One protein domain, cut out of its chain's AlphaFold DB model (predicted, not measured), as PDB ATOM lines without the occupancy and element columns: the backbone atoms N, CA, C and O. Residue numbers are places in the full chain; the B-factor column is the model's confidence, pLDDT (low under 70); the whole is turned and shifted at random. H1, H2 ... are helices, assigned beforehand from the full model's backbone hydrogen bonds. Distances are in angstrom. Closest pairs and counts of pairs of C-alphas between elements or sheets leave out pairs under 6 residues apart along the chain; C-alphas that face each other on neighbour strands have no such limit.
ATOM      1  N   ASN A  13     -28.940 -28.769  55.752       90.38
ATOM      2  CA  ASN A  13     -30.297 -29.238  55.474       90.38
ATOM      3  C   ASN A  13     -30.432 -29.699  54.018       90.38
ATOM      4  O   ASN A  13     -30.988 -30.768  53.781       90.38
ATOM      5  N   GLU A  14     -29.852 -28.952  53.075       87.75
ATOM      6  CA  GLU A  14     -29.733 -29.375  51.674       87.75
ATOM      7  C   GLU A  14     -28.933 -30.668  51.551       87.75
ATOM      8  O   GLU A  14     -29.399 -31.613  50.924       87.75
ATOM      9  N   TRP A  15     -27.775 -30.761  52.217       91.75
ATOM     10  CA  TRP A  15     -26.969 -31.981  52.185       91.75
ATOM     11  C   TRP A  15     -27.754 -33.189  52.709       91.75
ATOM     12  O   TRP A  15     -27.698 -34.252  52.102       91.75
ATOM     13  N   VAL A  16     -28.507 -33.047  53.807       91.88
ATOM     14  CA  VAL A  16     -29.325 -34.136  54.373       91.88
ATOM     15  C   VAL A  16     -30.436 -34.552  53.411       91.88
ATOM     16  O   VAL A  16     -30.649 -35.751  53.224       91.88
ATOM     17  N   ALA A  17     -31.126 -33.592  52.791       90.56
ATOM     18  CA  ALA A  17     -32.165 -33.875  51.806       90.56
ATOM     19  C   ALA A  17     -31.585 -34.625  50.595       90.56
ATOM     20  O   ALA A  17     -32.052 -35.714  50.255       90.56
ATOM     21  N   ASP A  18     -30.503 -34.104  50.019       90.19
ATOM     22  CA  ASP A  18     -29.831 -34.683  48.859       90.19
ATOM     23  C   ASP A  18     -29.236 -36.061  49.157       90.19
ATOM     24  O   ASP A  18     -29.420 -37.005  48.386       90.19
ATOM     25  N   ALA A  19     -28.555 -36.211  50.296       90.38
ATOM     26  CA  ALA A  19     -27.987 -37.482  50.732       90.38
ATOM     27  C   ALA A  19     -29.075 -38.525  51.016       90.38
ATOM     28  O   ALA A  19     -28.843 -39.718  50.810       90.38
ATOM     29  N   GLY A  20     -30.252 -38.090  51.477       90.06
ATOM     30  CA  GLY A  20     -31.428 -38.937  51.645       90.06
ATOM     31  C   GLY A  20     -31.951 -39.448  50.307       90.06
ATOM     32  O   GLY A  20     -32.139 -40.653  50.153       90.06
ATOM     33  N   LEU A  21     -32.091 -38.558  49.320       89.81
ATOM     34  CA  LEU A  21     -32.558 -38.897  47.973       89.81
ATOM     35  C   LEU A  21     -31.647 -39.908  47.266       89.81
ATOM     36  O   LEU A  21     -32.141 -40.822  46.611       89.81
ATOM     37  N   VAL A  22     -30.325 -39.780  47.415       88.69
ATOM     38  CA  VAL A  22     -29.359 -40.698  46.779       88.69
ATOM     39  C   VAL A  22     -28.938 -41.878  47.671       88.69
ATOM     40  O   VAL A  22     -28.085 -42.678  47.276       88.69
ATOM     41  N   GLY A  23     -29.509 -41.996  48.875       89.56
ATOM     42  CA  GLY A  23     -29.292 -43.122  49.789       89.56
ATOM     43  C   GLY A  23     -27.891 -43.199  50.412       89.56
ATOM     44  O   GLY A  23     -27.389 -44.298  50.646       89.56
ATOM     45  N   VAL A  24     -27.236 -42.062  50.672       91.50
ATOM     46  CA  VAL A  24     -25.875 -42.004  51.255       91.50
ATOM     47  C   VAL A  24     -25.800 -41.388  52.651       91.50
ATOM     48  O   VAL A  24     -24.703 -41.256  53.181       91.50
ATOM     49  N   LEU A  25     -26.930 -41.081  53.302       88.50
ATOM     50  CA  LEU A  25     -26.955 -40.508  54.665       88.50
ATOM     51  C   LEU A  25     -26.056 -41.249  55.669       88.50
ATOM     52  O   LEU A  25     -25.385 -40.619  56.484       88.50
ATOM     53  N   GLN A  26     -26.033 -42.581  55.598       88.50
ATOM     54  CA  GLN A  26     -25.249 -43.439  56.493       88.50
ATOM     55  C   GLN A  26     -24.015 -44.061  55.823       88.50
ATOM     56  O   GLN A  26     -23.305 -44.823  56.470       88.50
ATOM     57  N   ARG A  27     -23.724 -43.726  54.557       85.88
ATOM     58  CA  ARG A  27     -22.513 -44.181  53.854       85.88
ATOM     59  C   ARG A  27     -21.425 -43.118  53.919       85.88
ATOM     60  O   ARG A  27     -21.674 -41.927  53.752       85.88
ATOM     61  N   SER A  28     -20.204 -43.564  54.159       86.44
ATOM     62  CA  SER A  28     -18.974 -42.817  53.930       86.44
ATOM     63  C   SER A  28     -18.420 -43.142  52.543       86.44
ATOM     64  O   SER A  28     -18.696 -44.211  51.996       86.44
ATOM     65  N   ILE A  29     -17.588 -42.260  51.980       85.69
ATOM     66  CA  ILE A  29     -16.863 -42.537  50.731       85.69
ATOM     67  C   ILE A  29     -16.022 -43.822  50.820       85.69
ATOM     68  O   ILE A  29     -15.835 -44.514  49.825       85.69
ATOM     69  N   PHE A  30     -15.557 -44.178  52.023       83.44
ATOM     70  CA  PHE A  30     -14.748 -45.375  52.263       83.44
ATOM     71  C   PHE A  30     -15.552 -46.681  52.254       83.44
ATOM     72  O   PHE A  30     -14.951 -47.750  52.200       83.44
ATOM     73  N   ASP A  31     -16.885 -46.600  52.273       86.06
ATOM     74  CA  ASP A  31     -17.771 -47.766  52.200       86.06
ATOM     75  C   ASP A  31     -18.089 -48.154  50.744       86.06
ATOM     76  O   ASP A  31     -18.811 -49.117  50.496       86.06
ATOM     77  N   PHE A  32     -17.604 -47.381  49.766       83.06
ATOM     78  CA  PHE A  32     -17.751 -47.691  48.346       83.06
ATOM     79  C   PHE A  32     -16.722 -48.728  47.912       83.06
ATOM     80  O   PHE A  32     -15.549 -48.668  48.286       83.06
ATOM     81  N   LEU A  33     -17.162 -49.664  47.073       84.12
ATOM     82  CA  LEU A  33     -16.243 -50.596  46.434       84.12
ATOM     83  C   LEU A  33     -15.347 -49.838  45.442       84.12
ATOM     84  O   LEU A  33     -15.802 -48.875  44.823       84.12
ATOM     85  N   PRO A  34     -14.106 -50.298  45.194       80.62
ATOM     86  CA  PRO A  34     -13.226 -49.675  44.202       80.62
ATOM     87  C   PRO A  34     -13.849 -49.561  42.803       80.62
ATOM     88  O   PRO A  34     -13.534 -48.636  42.068       80.62
ATOM     89  N   THR A  35     -14.752 -50.477  42.445       81.38
ATOM     90  CA  THR A  35     -15.487 -50.477  41.171       81.38
ATOM     91  C   THR A  35     -16.624 -49.454  41.115       81.38
ATOM     92  O   THR A  35     -17.090 -49.134  40.030       81.38
ATOM     93  N   GLU A  36     -17.093 -48.968  42.267       81.69
ATOM     94  CA  GLU A  36     -18.111 -47.918  42.383       81.69
ATOM     95  C   GLU A  36     -17.496 -46.517  42.509       81.69
ATOM     96  O   GLU A  36     -18.239 -45.537  42.534       81.69
ATOM     97  N   LEU A  37     -16.174 -46.411  42.674       82.69
ATOM     98  CA  LEU A  37     -15.457 -45.149  42.841       82.69
ATOM     99  C   LEU A  37     -14.956 -44.641  41.489       82.69
ATOM    100  O   LEU A  37     -14.156 -45.288  40.815       82.69
ATOM    101  N   ASN A  38     -15.385 -43.437  41.128       77.75
ATOM    102  CA  ASN A  38     -14.873 -42.716  39.975       77.75
ATOM    103  C   ASN A  38     -13.606 -41.941  40.362       77.75
ATOM    104  O   ASN A  38     -13.346 -41.664  41.537       77.75
ATOM    105  N   SER A  39     -12.818 -41.550  39.357       73.25
ATOM    106  CA  SER A  39     -11.756 -40.559  39.551       73.25
ATOM    107  C   SER A  39     -12.339 -39.229  40.036       73.25
ATOM    108  O   SER A  39     -13.499 -38.927  39.775       73.25
ATOM    109  N   GLY A  40     -11.524 -38.398  40.694       65.31
ATOM    110  CA  GLY A  40     -11.974 -37.099  41.216       65.31
ATOM    111  C   GLY A  40     -12.598 -36.176  40.156       65.31
ATOM    112  O   GLY A  40     -13.600 -35.532  40.439       65.31
ATOM    113  N   SER A  41     -12.079 -36.174  38.922       63.62
ATOM    114  CA  SER A  41     -12.668 -35.463  37.765       63.62
ATOM    115  C   SER A  41     -14.042 -35.956  37.335       63.62
ATOM    116  O   SER A  41     -14.772 -35.240  36.661       63.62
ATOM    117  N   LYS A  42     -14.392 -37.192  37.684       74.12
ATOM    118  CA  LYS A  42     -15.648 -37.849  37.314       74.12
ATOM    119  C   LYS A  42     -16.491 -38.140  38.549       74.12
ATOM    120  O   LYS A  42     -17.312 -39.057  38.533       74.12
ATOM    121  N   ILE A  43     -16.245 -37.407  39.637       80.88
ATOM    122  CA  ILE A  43     -16.984 -37.601  40.872       80.88
ATOM    123  C   ILE A  43     -18.451 -37.255  40.631       80.88
ATOM    124  O   ILE A  43     -18.796 -36.178  40.150       80.88
ATOM    125  N   GLU A  44     -19.326 -38.196  40.949       85.62
ATOM    126  CA  GLU A  44     -20.766 -38.010  40.803       85.62
ATOM    127  C   GLU A  44     -21.380 -37.518  42.116       85.62
ATOM    128  O   GLU A  44     -20.814 -37.718  43.196       85.62
ATOM    129  N   LYS A  45     -22.586 -36.935  42.050       85.75
ATOM    130  CA  LYS A  45     -23.296 -36.384  43.221       85.75
ATOM    131  C   LYS A  45     -23.335 -37.361  44.404       85.75
ATOM    132  O   LYS A  45     -23.101 -36.964  45.539       85.75
ATOM    133  N   LYS A  46     -23.545 -38.656  44.142       89.44
ATOM    134  CA  LYS A  46     -23.562 -39.709  45.171       89.44
ATOM    135  C   LYS A  46     -22.224 -39.849  45.911       89.44
ATOM    136  O   LYS A  46     -22.211 -39.920  47.137       89.44
ATOM    137  N   GLN A  47     -21.109 -39.886  45.180       88.25
ATOM    138  CA  GLN A  47     -19.764 -39.975  45.759       88.25
ATOM    139  C   GLN A  47     -19.386 -38.670  46.461       88.25
ATOM    140  O   GLN A  47     -18.847 -38.705  47.564       88.25
ATOM    141  N   PHE A  48     -19.728 -37.524  45.866       87.25
ATOM    142  CA  PHE A  48     -19.512 -36.216  46.474       87.25
ATOM    143  C   PHE A  48     -20.215 -36.109  47.832       87.25
ATOM    144  O   PHE A  48     -19.589 -35.782  48.836       87.25
ATOM    145  N   LEU A  49     -21.503 -36.453  47.899       88.56
ATOM    146  CA  LEU A  49     -22.264 -36.412  49.147       88.56
ATOM    147  C   LEU A  49     -21.683 -37.373  50.192       88.56
ATOM    148  O   LEU A  49     -21.610 -37.011  51.363       88.56
ATOM    149  N   ALA A  50     -21.173 -38.539  49.785       89.88
ATOM    150  CA  ALA A  50     -20.518 -39.490  50.685       89.88
ATOM    151  C   ALA A  50     -19.197 -38.977  51.301       89.88
ATOM    152  O   ALA A  50     -18.767 -39.507  52.330       89.88
ATOM    153  N   LEU A  51     -18.574 -37.929  50.742       87.94
ATOM    154  CA  LEU A  51     -17.458 -37.213  51.382       87.94
ATOM    155  C   LEU A  51     -17.905 -36.414  52.616       87.94
ATOM    156  O   LEU A  51     -17.062 -35.981  53.399       87.94
ATOM    157  N   ARG A  52     -19.221 -36.229  52.805       85.94
ATOM    158  CA  ARG A  52     -19.828 -35.434  53.887       85.94
ATOM    159  C   ARG A  52     -19.333 -33.988  53.901       85.94
ATOM    160  O   ARG A  52     -19.188 -33.373  54.956       85.94
TER     161      ARG A  52
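Overview. This is residues 13 to 52 of the 231 residues of an uncharacterized protein of Emmonsia crescens UAMH 3008 (UniProt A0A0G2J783). With little regular structure, this is two short helices, H1 and H2, set crosswise to each other and joined by one long loop, residues 22 to 44, that swings out from H1 and folds back to H2. The printed part has 40 residues, with H1 then H2, no named strand, and 15 residues in named elements; the class is all helix. It is compact, with a radius of gyration of the C-alphas of 9.8 A, and spans 28 by 19 by 14 A.

Arrangement. Start with H1, residues 13 to 21, then go on to H2, residues 45 to 50. They touch, and their closest C-alphas are those of Ala 19 and Leu 49, 6.0 A apart. Their lines are about perpendicular at 71 degrees, only just past a steep tilt. In both helices every O i to N i+4 pair is within hydrogen-bond range.

Along the chain. Find C-alpha 13 at (-30.297, -29.238, 55.474); from there H1 runs 12.4 A to C-alpha 21. H2 runs 8.5 A from C-alpha 45 to C-alpha 50 at (-20.518, -39.490, 50.685).

Size, cuts and confidence. The C-alphas farthest apart, of Asn 13 and Thr 35, are 29.6 A apart. The printed part has no cut, and its link from H1 to H2 is long. Look at residues 40 to 41 for pLDDT under 70.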